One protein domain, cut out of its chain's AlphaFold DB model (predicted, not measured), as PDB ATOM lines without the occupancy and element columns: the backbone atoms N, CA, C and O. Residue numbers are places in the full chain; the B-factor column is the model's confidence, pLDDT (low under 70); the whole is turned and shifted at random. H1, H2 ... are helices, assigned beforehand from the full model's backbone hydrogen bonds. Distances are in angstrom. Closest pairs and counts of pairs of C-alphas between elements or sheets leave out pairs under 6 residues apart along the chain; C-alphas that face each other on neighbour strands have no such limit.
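This is residues 41 to 133 of the 139 residues of an uncharacterized protein of Mesocestoides corti (UniProt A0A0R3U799). The long helix H3 runs through the middle of an elongated model, with H1 crossing it on one side and H4 and H5 folding back along another side, one after the other and nearly in one line, running opposite ways to H3. H4 lies beside the later part of H3, H5 starts beside its first part and runs on past it, and there H2 packs crosswise on H5; the free turn at residues 101 to 107 sticks out at the other end. The printed part has 93 residues, with five named helices, H1 to H5 in chain order, and no named strand; the class is all helix. It is compact, with a radius of gyration of the C-alphas of 14.2 A, and spans 46 by 24 by 19 A.

Start at H1, residues 42 to 52, and compare it with H3, residues 83 to 101: they touch, opposite ways at a steep tilt of 66 degrees, and their closest C-alphas, Cys 49 and Ile 87, are 5.5 A apart. H3 touches H1 with residues 87 to 94 alone. H2, residues 72 to 81, is close to H3 but not clearly touching; their closest C-alphas, Met 78 and His 84, are 6.9 A apart. H3 is the hub, touching three helices. With H4, residues 106 to 115, it forms a helical hairpin at a shallow tilt of 6 degrees; the closest C-alphas, Phe 99 and Lys 109, are 7.3 A apart. H5, residues 118 to 131, touches H3 at a shallow tilt of 3 degrees, opposite ways, with the C-alphas of Ile 85 and Thr 118 closest at 6.1 A. Farther along, H5 touches H2 with residues 125 to 129 alone, at a steep tilt of 55 degrees; the C-alphas of Cys 79 and Cys 129 are closest, at 5.8 A. H1 is apart from H2, H4 and H5. In H1, H2, H3, H4 and H5 every O i to N i+4 pair is within hydrogen-bond range.

Find C-alpha 42 at (-28.706, 9.268, -12.887); from there H1 runs 15.2 A to C-alpha 52. H2 covers 14.1 A from C-alpha 72 to C-alpha 81. Look next at C-alpha 83, at (-43.919, 15.361, -12.333), where H3 begins its 27.3 A. H4 measures 14.4 A, and H5 runs 20.0 A to C-alpha 131 at (-56.668, 7.952, -0.500).

The two C-alphas farthest apart, Ser 103 and Asn 133, are 46.6 A from each other. The printed part has no cut. The link from H1 to H2, residues 53 to 71, is long; the other three are tight. Confidence is under 70 at residues 58 to 70 and 99 to 104, and the mean pLDDT of the printed part is 77.5.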
ATOM      1  N   ASP A  41     -24.753   9.332 -15.054       79.31
ATOM      2  CA  ASP A  41     -25.069   9.976 -13.778       79.31
ATOM      3  C   ASP A  41     -26.582  10.197 -13.693       79.31
ATOM      4  O   ASP A  41     -27.133  11.184 -14.182       79.31
ATOM      5  N   LEU A  42     -27.260   9.247 -13.051       77.81
ATOM      6  CA  LEU A  42     -28.706   9.268 -12.887       77.81
ATOM      7  C   LEU A  42     -29.197  10.556 -12.209       77.81
ATOM      8  O   LEU A  42     -30.257  11.058 -12.571       77.81
ATOM      9  N   ASN A  43     -28.450  11.115 -11.255       79.56
ATOM     10  CA  ASN A  43     -28.872  12.332 -10.564       79.56
ATOM     11  C   ASN A  43     -28.776  13.552 -11.482       79.56
ATOM     12  O   ASN A  43     -29.693  14.376 -11.495       79.56
ATOM     13  N   ALA A  44     -27.705  13.646 -12.271       84.81
ATOM     14  CA  ALA A  44     -27.557  14.698 -13.270       84.81
ATOM     15  C   ALA A  44     -28.662  14.619 -14.335       84.81
ATOM     16  O   ALA A  44     -29.281  15.634 -14.655       84.81
ATOM     17  N   GLU A  45     -28.976  13.415 -14.821       86.75
ATOM     18  CA  GLU A  45     -30.053  13.199 -15.792       86.75
ATOM     19  C   GLU A  45     -31.429  13.569 -15.224       86.75
ATOM     20  O   GLU A  45     -32.234  14.224 -15.885       86.75
ATOM     21  N   MET A  46     -31.694  13.204 -13.971       85.38
ATOM     22  CA  MET A  46     -32.931  13.552 -13.267       85.38
ATOM     23  C   MET A  46     -33.089  15.066 -13.091       85.38
ATOM     24  O   MET A  46     -34.180  15.607 -13.292       85.38
ATOM     25  N   ASP A  47     -32.008  15.762 -12.745       86.88
ATOM     26  CA  ASP A  47     -31.990  17.216 -12.609       86.88
ATOM     27  C   ASP A  47     -32.171  17.934 -13.943       86.88
ATOM     28  O   ASP A  47     -32.876  18.945 -14.011       86.88
ATOM     29  N   GLU A  48     -31.557  17.412 -15.001       90.00
ATOM     30  CA  GLU A  48     -31.712  17.937 -16.350       90.00
ATOM     31  C   GLU A  48     -33.146  17.739 -16.847       90.00
ATOM     32  O   GLU A  48     -33.779  18.679 -17.334       90.00
ATOM     33  N   CYS A  49     -33.727  16.562 -16.622       90.12
ATOM     34  CA  CYS A  49     -35.128  16.296 -16.923       90.12
ATOM     35  C   CYS A  49     -36.087  17.189 -16.132       90.12
ATOM     36  O   CYS A  49     -37.067  17.682 -16.698       90.12
ATOM     37  N   ALA A  50     -35.806  17.449 -14.853       88.31
ATOM     38  CA  ALA A  50     -36.569  18.410 -14.066       88.31
ATOM     39  C   ALA A  50     -36.480  19.818 -14.677       88.31
ATOM     40  O   ALA A  50     -37.505  20.471 -14.877       88.31
ATOM     41  N   ARG A  51     -35.271  20.258 -15.048       90.50
ATOM     42  CA  ARG A  51     -35.020  21.569 -15.662       90.50
ATOM     43  C   ARG A  51     -35.769  21.736 -16.985       90.50
ATOM     44  O   ARG A  51     -36.465  22.737 -17.160       90.50
ATOM     45  N   VAL A  52     -35.663  20.765 -17.894       91.56
ATOM     46  CA  VAL A  52     -36.307  20.791 -19.220       91.56
ATOM     47  C   VAL A  52     -37.829  20.840 -19.097       91.56
ATOM     48  O   VAL A  52     -38.483  21.619 -19.789       91.56
ATOM     49  N   ASN A  53     -38.395  20.070 -18.168       87.94
ATOM     50  CA  ASN A  53     -39.838  20.028 -17.941       87.94
ATOM     51  C   ASN A  53     -40.350  21.143 -17.008       87.94
ATOM     52  O   ASN A  53     -41.540  21.183 -16.701       87.94
ATOM     53  N   ARG A  54     -39.476  22.061 -16.565       88.81
ATOM     54  CA  ARG A  54     -39.784  23.144 -15.611       88.81
ATOM     55  C   ARG A  54     -40.379  22.643 -14.290       88.81
ATOM     56  O   ARG A  54     -41.202  23.316 -13.671       88.81
ATOM     57  N   PHE A  55     -39.946  21.469 -13.847       85.06
ATOM     58  CA  PHE A  55     -40.269  20.931 -12.534       85.06
ATOM     59  C   PHE A  55     -39.202  21.313 -11.499       85.06
ATOM     60  O   PHE A  55     -38.057  21.600 -11.854       85.06
ATOM     61  N   PRO A  56     -39.546  21.310 -10.199       76.94
ATOM     62  CA  PRO A  56     -38.564  21.516  -9.141       76.94
ATOM     63  C   PRO A  56     -37.419  20.494  -9.230       76.94
ATOM     64  O   PRO A  56     -37.677  19.297  -9.354       76.94
ATOM     65  N   ARG A  57     -36.163  20.958  -9.127       73.62
ATOM     66  CA  ARG A  57     -34.979  20.078  -9.149       73.62
ATOM     67  C   ARG A  57     -35.028  19.079  -8.001       73.62
ATOM     68  O   ARG A  57     -35.294  19.452  -6.852       73.62
ATOM     69  N   LEU A  58     -34.728  17.827  -8.320       65.75
ATOM     70  CA  LEU A  58     -34.861  16.717  -7.387       65.75
ATOM     71  C   LEU A  58     -33.639  16.591  -6.476       65.75
ATOM     72  O   LEU A  58     -33.808  16.286  -5.297       65.75
ATOM     73  N   SER A  59     -32.444  16.941  -6.963       55.88
ATOM     74  CA  SER A  59     -31.201  16.951  -6.171       55.88
ATOM     75  C   SER A  59     -31.257  17.851  -4.933       55.88
ATOM     76  O   SER A  59     -30.587  17.599  -3.934       55.88
ATOM     77  N   SER A  60     -32.099  18.888  -4.965       53.75
ATOM     78  CA  SER A  60     -32.259  19.845  -3.864       53.75
ATOM     79  C   SER A  60     -33.084  19.312  -2.686       53.75
ATOM     80  O   SER A  60     -33.212  19.987  -1.661       53.75
ATOM     81  N   LYS A  61     -33.678  18.118  -2.802       49.06
ATOM     82  CA  LYS A  61     -34.627  17.610  -1.814       49.06
ATOM     83  C   LYS A  61     -34.252  16.199  -1.368       49.06
ATOM     84  O   LYS A  61     -34.396  15.241  -2.111       49.06
ATOM     85  N   ARG A  62     -33.997  16.045  -0.063       48.06
ATOM     86  CA  ARG A  62     -34.197  14.785   0.687       48.06
ATOM     87  C   ARG A  62     -35.684  14.348   0.712       48.06
ATOM     88  O   ARG A  62     -36.147  13.818   1.715       48.06
ATOM     89  N   ARG A  63     -36.478  14.661  -0.319       46.62
ATOM     90  CA  ARG A  63     -37.900  14.299  -0.419       46.62
ATOM     91  C   ARG A  63     -37.997  13.129  -1.380       46.62
ATOM     92  O   ARG A  63     -37.599  13.253  -2.534       46.62
ATOM     93  N   GLY A  64     -38.462  12.012  -0.835       48.94
ATOM     94  CA  GLY A  64     -38.441  10.679  -1.412       48.94
ATOM     95  C   GLY A  64     -38.782  10.635  -2.891       48.94
ATOM     96  O   GLY A  64     -39.924  10.851  -3.289       48.94
ATOM     97  N   PHE A  65     -37.781  10.274  -3.687       49.47
ATOM     98  CA  PHE A  65     -38.037   9.543  -4.920       49.47
ATOM     99  C   PHE A  65     -38.445   8.088  -4.616       49.47
ATOM    100  O   PHE A  65     -39.199   7.486  -5.373       49.47
ATOM    101  N   ASP A  66     -38.045   7.580  -3.443       49.56
ATOM    102  CA  ASP A  66     -38.639   6.416  -2.788       49.56
ATOM    103  C   ASP A  66     -39.795   6.872  -1.898       49.56
ATOM    104  O   ASP A  66     -39.548   7.450  -0.846       49.56
ATOM    105  N   PHE A  67     -41.032   6.663  -2.360       50.22
ATOM    106  CA  PHE A  67     -42.314   6.670  -1.626       50.22
ATOM    107  C   PHE A  67     -42.347   7.300  -0.217       50.22
ATOM    108  O   PHE A  67     -42.842   6.708   0.737       50.22
ATOM    109  N   GLY A  68     -41.858   8.530  -0.101       52.41
ATOM    110  CA  GLY A  68     -41.733   9.290   1.136       52.41
ATOM    111  C   GLY A  68     -42.212  10.693   0.840       52.41
ATOM    112  O   GLY A  68     -41.417  11.621   0.672       52.41
ATOM    113  N   PHE A  69     -43.521  10.799   0.637       59.62
ATOM    114  CA  PHE A  69     -44.176  12.034   0.239       59.62
ATOM    115  C   PHE A  69     -43.947  13.070   1.333       59.62
ATOM    116  O   PHE A  69     -44.097  12.770   2.514       59.62
ATOM    117  N   GLY A  70     -43.492  14.254   0.928       63.94
ATOM    118  CA  GLY A  70     -43.213  15.366   1.828       63.94
ATOM    119  C   GLY A  70     -44.491  15.942   2.443       63.94
ATOM    120  O   GLY A  70     -45.283  15.252   3.072       63.94
ATOM    121  N   SER A  71     -44.700  17.244   2.286       73.19
ATOM    122  CA  SER A  71     -45.938  17.886   2.753       73.19
ATOM    123  C   SER A  71     -47.160  17.445   1.927       73.19
ATOM    124  O   SER A  71     -47.010  17.030   0.779       73.19
ATOM    125  N   LEU A  72     -48.386  17.620   2.448       76.00
ATOM    126  CA  LEU A  72     -49.625  17.413   1.670       76.00
ATOM    127  C   LEU A  72     -49.628  18.205   0.352       76.00
ATOM    128  O   LEU A  72     -50.108  17.707  -0.662       76.00
ATOM    129  N   ASN A  73     -49.033  19.400   0.351       79.31
ATOM    130  CA  ASN A  73     -48.914  20.241  -0.836       79.31
ATOM    131  C   ASN A  73     -47.969  19.633  -1.890       79.31
ATOM    132  O   ASN A  73     -48.225  19.726  -3.087       79.31
ATOM    133  N   ASP A  74     -46.894  18.957  -1.460       77.25
ATOM    134  CA  ASP A  74     -46.022  18.215  -2.379       77.25
ATOM    135  C   ASP A  74     -46.767  17.027  -3.001       77.25
ATOM    136  O   ASP A  74     -46.609  16.761  -4.194       77.25
ATOM    137  N   THR A  75     -47.598  16.336  -2.214       78.81
ATOM    138  CA  THR A  75     -48.440  15.232  -2.693       78.81
ATOM    139  C   THR A  75     -49.499  15.721  -3.673       78.81
ATOM    140  O   THR A  75     -49.649  15.127  -4.737       78.81
ATOM    141  N   GLU A  76     -50.200  16.816  -3.377       82.06
ATOM    142  CA  GLU A  76     -51.164  17.416  -4.304       82.06
ATOM    143  C   GLU A  76     -50.488  17.838  -5.609       82.06
ATOM    144  O   GLU A  76     -50.948  17.469  -6.691       82.06
ATOM    145  N   TYR A  77     -49.364  18.551  -5.519       81.88
ATOM    146  CA  TYR A  77     -48.604  18.965  -6.693       81.88
ATOM    147  C   TYR A  77     -48.144  17.758  -7.521       81.88
ATOM    148  O   TYR A  77     -48.273  17.759  -8.747       81.88
ATOM    149  N   MET A  78     -47.667  16.696  -6.865       81.88
ATOM    150  CA  MET A  78     -47.309  15.427  -7.500       81.88
ATOM    151  C   MET A  78     -48.504  14.786  -8.208       81.88
ATOM    152  O   MET A  78     -48.372  14.418  -9.376       81.88
ATOM    153  N   CYS A  79     -49.656  14.687  -7.540       84.06
ATOM    154  CA  CYS A  79     -50.867  14.098  -8.103       84.06
ATOM    155  C   CYS A  79     -51.304  14.857  -9.354       84.06
ATOM    156  O   CYS A  79     -51.478  14.247 -10.408       84.06
ATOM    157  N   ARG A  80     -51.401  16.187  -9.269       85.50
ATOM    158  CA  ARG A  80     -51.872  17.031 -10.374       85.50
ATOM    159  C   ARG A  80     -50.917  16.993 -11.560       85.50
ATOM    160  O   ARG A  80     -51.338  16.750 -12.680       85.50
ATOM    161  N   THR A  81     -49.620  17.171 -11.323       84.06
ATOM    162  CA  THR A  81     -48.642  17.328 -12.415       84.06
ATOM    163  C   THR A  81     -48.062  16.019 -12.942       84.06
ATOM    164  O   THR A  81     -47.509  15.990 -14.044       84.06
ATOM    165  N   LYS A  82     -48.121  14.947 -12.144       84.69
ATOM    166  CA  LYS A  82     -47.375  13.697 -12.354       84.69
ATOM    167  C   LYS A  82     -45.876  13.907 -12.573       84.69
ATOM    168  O   LYS A  82     -45.248  13.105 -13.265       84.69
ATOM    169  N   PHE A  83     -45.290  14.963 -11.999       83.31
ATOM    170  CA  PHE A  83     -43.919  15.361 -12.333       83.31
ATOM    171  C   PHE A  83     -42.906  14.219 -12.144       83.31
ATOM    172  O   PHE A  83     -42.040  14.028 -12.984       83.31
ATOM    173  N   HIS A  84     -43.054  13.411 -11.089       80.06
ATOM    174  CA  HIS A  84     -42.190  12.259 -10.821       80.06
ATOM    175  C   HIS A  84     -42.200  11.223 -11.962       80.06
ATOM    176  O   HIS A  84     -41.136  10.803 -12.399       80.06
ATOM    177  N   ILE A  85     -43.371  10.869 -12.511       85.94
ATOM    178  CA  ILE A  85     -43.491   9.965 -13.672       85.94
ATOM    179  C   ILE A  85     -42.859  10.608 -14.906       85.94
ATOM    180  O   ILE A  85     -42.066   9.965 -15.589       85.94
ATOM    181  N   LYS A  86     -43.165  11.888 -15.158       88.75
ATOM    182  CA  LYS A  86     -42.637  12.633 -16.312       88.75
ATOM    183  C   LYS A  86     -41.108  12.726 -16.282       88.75
ATOM    184  O   LYS A  86     -40.469  12.570 -17.317       88.75
ATOM    185  N   ILE A  87     -40.511  12.911 -15.103       86.88
ATOM    186  CA  ILE A  87     -39.054  12.922 -14.945       86.88
ATOM    187  C   ILE A  87     -38.462  11.530 -15.201       86.88
ATOM    188  O   ILE A  87     -37.538  11.439 -16.002       86.88
ATOM    189  N   ILE A  88     -39.002  10.451 -14.611       85.94
ATOM    190  CA  ILE A  88     -38.508   9.077 -14.871       85.94
ATOM    191  C   ILE A  88     -38.572   8.757 -16.364       85.94
ATOM    192  O   ILE A  88     -37.632   8.194 -16.920       85.94
ATOM    193  N   GLN A  89     -39.671   9.131 -17.020       89.06
ATOM    194  CA  GLN A  89     -39.860   8.891 -18.443       89.06
ATOM    195  C   GLN A  89     -38.857   9.676 -19.297       89.06
ATOM    196  O   GLN A  89     -38.239   9.098 -20.185       89.06
ATOM    197  N   CYS A  90     -38.613  10.946 -18.971       91.06
ATOM    198  CA  CYS A  90     -37.572  11.742 -19.619       91.06
ATOM    199  C   CYS A  90     -36.176  11.119 -19.444       91.06
ATOM    200  O   CYS A  90     -35.422  11.005 -20.410       91.06
ATOM    201  N   VAL A  91     -35.835  10.660 -18.236       87.88
ATOM    202  CA  VAL A  91     -34.541  10.010 -17.975       87.88
ATOM    203  C   VAL A  91     -34.427   8.717 -18.771       87.88
ATOM    204  O   VAL A  91     -33.393   8.459 -19.375       87.88
ATOM    205  N   LYS A  92     -35.503   7.929 -18.837       87.38
ATOM    206  CA  LYS A  92     -35.565   6.719 -19.661       87.38
ATOM    207  C   LYS A  92     -35.268   7.017 -21.125       87.38
ATOM    208  O   LYS A  92     -34.416   6.353 -21.703       87.38
ATOM    209  N   GLU A  93     -35.927   8.014 -21.702       88.25
ATOM    210  CA  GLU A  93     -35.723   8.408 -23.100       88.25
ATOM    211  C   GLU A  93     -34.276   8.844 -23.363       88.25
ATOM    212  O   GLU A  93     -33.685   8.460 -24.374       88.25
ATOM    213  N   ARG A  94     -33.675   9.586 -22.427       86.88
ATOM    214  CA  ARG A  94     -32.282  10.044 -22.524       86.88
ATOM    215  C   ARG A  94     -31.284   8.898 -22.380       86.88
ATOM    216  O   ARG A  94     -30.386   8.779 -23.208       86.88
ATOM    217  N   CYS A  95     -31.484   8.005 -21.413       81.25
ATOM    218  CA  CYS A  95     -30.691   6.785 -21.273       81.25
ATOM    219  C   CYS A  95     -30.780   5.922 -22.538       81.25
ATOM    220  O   CYS A  95     -29.757   5.525 -23.090       81.25
ATOM    221  N   GLU A  96     -31.989   5.654 -23.034       80.25
ATOM    222  CA  GLU A  96     -32.197   4.862 -24.249       80.25
ATOM    223  C   GLU A  96     -31.542   5.500 -25.483       80.25
ATOM    224  O   GLU A  96     -30.991   4.775 -26.312       80.25
ATOM    225  N   ALA A  97     -31.550   6.831 -25.604       80.19
ATOM    226  CA  ALA A  97     -30.851   7.538 -26.677       80.19
ATOM    227  C   ALA A  97     -29.329   7.315 -26.614       80.19
ATOM    228  O   ALA A  97     -28.720   6.962 -27.627       80.19
ATOM    229  N   THR A  98     -28.733   7.419 -25.424       74.75
ATOM    230  CA  THR A  98     -27.308   7.131 -25.204       74.75
ATOM    231  C   THR A  98     -26.979   5.679 -25.564       74.75
ATOM    232  O   THR A  98     -26.072   5.428 -26.359       74.75
ATOM    233  N   PHE A  99     -27.779   4.710 -25.098       68.44
ATOM    234  CA  PHE A  99     -27.548   3.286 -25.376       68.44
ATOM    235  C   PHE A  99     -27.826   2.861 -26.820       68.44
ATOM    236  O   PHE A  99     -27.280   1.850 -27.249       68.44
ATOM    237  N   ARG A 100     -28.648   3.590 -27.584       65.00
ATOM    238  CA  ARG A 100     -28.798   3.351 -29.033       65.00
ATOM    239  C   ARG A 100     -27.566   3.788 -29.819       65.00
ATOM    240  O   ARG A 100     -27.263   3.178 -30.837       65.00
ATOM    241  N   SER A 101     -26.886   4.836 -29.359       62.50
ATOM    242  CA  SER A 101     -25.681   5.365 -30.009       62.50
ATOM    243  C   SER A 101     -24.402   4.595 -29.655       62.50
ATOM    244  O   SER A 101     -23.448   4.598 -30.426       62.50
ATOM    245  N   SER A 102     -24.394   3.896 -28.516       58.34
ATOM    246  CA  SER A 102     -23.271   3.076 -28.051       58.34
ATOM    247  C   SER A 102     -23.536   1.581 -28.274       58.34
ATOM    248  O   SER A 102     -24.654   1.121 -28.054       58.34
ATOM    249  N   SER A 103     -22.518   0.772 -28.586       60.41
ATOM    250  CA  SER A 103     -22.593  -0.702 -28.522       60.41
ATOM    251  C   SER A 103     -22.576  -1.200 -27.067       60.41
ATOM    252  O   SER A 103     -21.748  -2.029 -26.685       60.41
ATOM    253  N   GLY A 104     -23.424  -0.615 -26.222       63.62
ATOM    254  CA  GLY A 104     -23.412  -0.857 -24.790       63.62
ATOM    255  C   GLY A 104     -23.811  -2.286 -24.428       63.62
ATOM    256  O   GLY A 104     -24.543  -2.930 -25.186       63.62
ATOM    257  N   PRO A 105     -23.360  -2.791 -23.268       73.06
ATOM    258  CA  PRO A 105     -23.665  -4.149 -22.839       73.06
ATOM    259  C   PRO A 105     -25.180  -4.390 -22.744       73.06
ATOM    260  O   PRO A 105     -25.898  -3.590 -22.144       73.06
ATOM    261  N   GLU A 106     -25.675  -5.522 -23.257       79.06
ATOM    262  CA  GLU A 106     -27.100  -5.897 -23.163       79.06
ATOM    263  C   GLU A 106     -27.615  -5.915 -21.714       79.06
ATOM    264  O   GLU A 106     -28.754  -5.530 -21.446       79.06
ATOM    265  N   PHE A 107     -26.756  -6.269 -20.749       79.50
ATOM    266  CA  PHE A 107     -27.124  -6.238 -19.331       79.50
ATOM    267  C   PHE A 107     -27.542  -4.831 -18.870       79.50
ATOM    268  O   PHE A 107     -28.472  -4.706 -18.075       79.50
ATOM    269  N   MET A 108     -26.901  -3.772 -19.384       74.56
ATOM    270  CA  MET A 108     -27.229  -2.391 -19.019       74.56
ATOM    271  C   MET A 108     -28.602  -2.004 -19.554       74.56
ATOM    272  O   MET A 108     -29.378  -1.385 -18.832       74.56
ATOM    273  N   LYS A 109     -28.947  -2.419 -20.779       76.44
ATOM    274  CA  LYS A 109     -30.283  -2.181 -21.349       76.44
ATOM    275  C   LYS A 109     -31.369  -2.813 -20.478       76.44
ATOM    276  O   LYS A 109     -32.352  -2.153 -20.147       76.44
ATOM    277  N   VAL A 110     -31.163  -4.061 -20.051       82.75
ATOM    278  CA  VAL A 110     -32.086  -4.762 -19.142       82.75
ATOM    279  C   VAL A 110     -32.171  -4.046 -17.794       82.75
ATOM    280  O   VAL A 110     -33.277  -3.733 -17.350       82.75
ATOM    281  N   MET A 111     -31.029  -3.734 -17.174       82.62
ATOM    282  CA  MET A 111     -30.971  -3.048 -15.881       82.62
ATOM    283  C   MET A 111     -31.718  -1.710 -15.929       82.62
ATOM    284  O   MET A 111     -32.633  -1.494 -15.134       82.62
ATOM    285  N   TRP A 112     -31.436  -0.857 -16.917       79.25
ATOM    286  CA  TRP A 112     -32.107   0.436 -17.064       79.25
ATOM    287  C   TRP A 112     -33.596   0.309 -17.373       79.25
ATOM    288  O   TRP A 112     -34.393   1.061 -16.812       79.25
ATOM    289  N   SER A 113     -34.003  -0.667 -18.194       79.88
ATOM    290  CA  SER A 113     -35.425  -0.916 -18.466       79.88
ATOM    291  C   SER A 113     -36.214  -1.270 -17.199       79.88
ATOM    292  O   SER A 113     -37.404  -0.957 -17.103       79.88
ATOM    293  N   HIS A 114     -35.552  -1.899 -16.222       82.38
ATOM    294  CA  HIS A 114     -36.142  -2.242 -14.936       82.38
ATOM    295  C   HIS A 114     -36.124  -1.053 -13.968       82.38
ATOM    296  O   HIS A 114     -37.165  -0.709 -13.409       82.38
ATOM    297  N   THR A 115     -34.974  -0.389 -13.825       79.75
ATOM    298  CA  THR A 115     -34.775   0.767 -12.934       79.75
ATOM    299  C   THR A 115     -35.670   1.950 -13.306       79.75
ATOM    300  O   THR A 115     -36.230   2.601 -12.429       79.75
ATOM    301  N   LEU A 116     -35.858   2.211 -14.603       84.00
ATOM    302  CA  LEU A 116     -36.625   3.354 -15.115       84.00
ATOM    303  C   LEU A 116     -38.068   2.982 -15.492       84.00
ATOM    304  O   LEU A 116     -38.725   3.665 -16.280       84.00
ATOM    305  N   ASN A 117     -38.583   1.876 -14.950       83.94
ATOM    306  CA  ASN A 117     -39.958   1.455 -15.177       83.94
ATOM    307  C   ASN A 117     -40.943   2.293 -14.345       83.94
ATOM    308  O   ASN A 117     -40.999   2.188 -13.120       83.94
ATOM    309  N   THR A 118     -41.793   3.071 -15.018       84.88
ATOM    310  CA  THR A 118     -42.762   3.963 -14.363       84.88
ATOM    311  C   THR A 118     -43.955   3.241 -13.740       84.88
ATOM    312  O   THR A 118     -44.606   3.818 -12.872       84.88
ATOM    313  N   ARG A 119     -44.249   1.979 -14.098       86.44
ATOM    314  CA  ARG A 119     -45.477   1.280 -13.654       86.44
ATOM    315  C   ARG A 119     -45.607   1.211 -12.136       86.44
ATOM    316  O   ARG A 119     -46.713   1.292 -11.602       86.44
ATOM    317  N   ARG A 120     -44.488   1.021 -11.428       81.81
ATOM    318  CA  ARG A 120     -44.482   0.981  -9.958       81.81
ATOM    319  C   ARG A 120     -44.839   2.352  -9.380       81.81
ATOM    320  O   ARG A 120     -45.704   2.428  -8.511       81.81
ATOM    321  N   SER A 121     -44.226   3.408  -9.910       79.38
ATOM    322  CA  SER A 121     -44.487   4.804  -9.540       79.38
ATOM    323  C   SER A 121     -45.925   5.218  -9.837       79.38
ATOM    324  O   SER A 121     -46.594   5.765  -8.969       79.38
ATOM    325  N   GLU A 122     -46.451   4.855 -11.005       85.38
ATOM    326  CA  GLU A 122     -47.836   5.118 -11.409       85.38
ATOM    327  C   GLU A 122     -48.857   4.472 -10.471       85.38
ATOM    328  O   GLU A 122     -49.796   5.134 -10.027       85.38
ATOM    329  N   ARG A 123     -48.680   3.187 -10.133       86.56
ATOM    330  CA  ARG A 123     -49.598   2.472  -9.231       86.56
ATOM    331  C   ARG A 123     -49.641   3.097  -7.849       86.56
ATOM    332  O   ARG A 123     -50.712   3.237  -7.262       86.56
ATOM    333  N   ALA A 124     -48.483   3.458  -7.324       81.50
ATOM    334  CA  ALA A 124     -48.409   4.014  -5.991       81.50
ATOM    335  C   ALA A 124     -48.837   5.490  -5.951       81.50
ATOM    336  O   ALA A 124     -49.514   5.879  -5.004       81.50
ATOM    337  N   ALA A 125     -48.598   6.274  -7.007       83.12
ATOM    338  CA  ALA A 125     -49.247   7.573  -7.172       83.12
ATOM    339  C   ALA A 125     -50.775   7.425  -7.186       83.12
ATOM    340  O   ALA A 125     -51.465   8.120  -6.447       83.12
ATOM    341  N   ALA A 126     -51.318   6.467  -7.945       85.88
ATOM    342  CA  ALA A 126     -52.758   6.217  -7.986       85.88
ATOM    343  C   ALA A 126     -53.333   5.837  -6.610       85.88
ATOM    344  O   ALA A 126     -54.390   6.341  -6.234       85.88
ATOM    345  N   TYR A 127     -52.636   4.989  -5.847       85.06
ATOM    346  CA  TYR A 127     -53.032   4.625  -4.483       85.06
ATOM    347  C   TYR A 127     -53.108   5.854  -3.567       85.06
ATOM    348  O   TYR A 127     -54.128   6.082  -2.917       85.06
ATOM    349  N   ILE A 128     -52.068   6.682  -3.575       81.12
ATOM    350  CA  ILE A 128     -51.921   7.813  -2.651       81.12
ATOM    351  C   ILE A 128     -52.858   8.953  -3.011       81.12
ATOM    352  O   ILE A 128     -53.566   9.472  -2.150       81.12
ATOM    353  N   CYS A 129     -52.929   9.308  -4.292       85.31
ATOM    354  CA  CYS A 129     -53.842  10.345  -4.752       85.31
ATOM    355  C   CYS A 129     -55.297   9.956  -4.454       85.31
ATOM    356  O   CYS A 129     -56.063  10.782  -3.959       85.31
ATOM    357  N   ARG A 130     -55.663   8.679  -4.648       85.25
ATOM    358  CA  ARG A 130     -57.008   8.180  -4.334       85.25
ATOM    359  C   ARG A 130     -57.340   8.272  -2.845       85.25
ATOM    360  O   ARG A 130     -58.443   8.695  -2.522       85.25
ATOM    361  N   GLN A 131     -56.425   7.894  -1.950       77.62
ATOM    362  CA  GLN A 131     -56.668   7.952  -0.500       77.62
ATOM    363  C   GLN A 131     -56.939   9.370   0.017       77.62
ATOM    364  O   GLN A 131     -57.662   9.532   0.995       77.62
ATOM    365  N   HIS A 132     -56.401  10.386  -0.657       77.06
ATOM    366  CA  HIS A 132     -56.559  11.789  -0.279       77.06
ATOM    367  C   HIS A 132     -57.555  12.566  -1.160       77.06
ATOM    368  O   HIS A 132     -57.594  13.789  -1.086       77.06
ATOM    369  N   ASN A 133     -58.365  11.888  -1.989       81.62
ATOM    370  CA  ASN A 133     -59.281  12.514  -2.961       81.62
ATOM    371  C   ASN A 133     -58.597  13.499  -3.938       81.62
ATOM    372  O   ASN A 133     -59.233  14.399  -4.485       81.62
TER     373      ASN A 133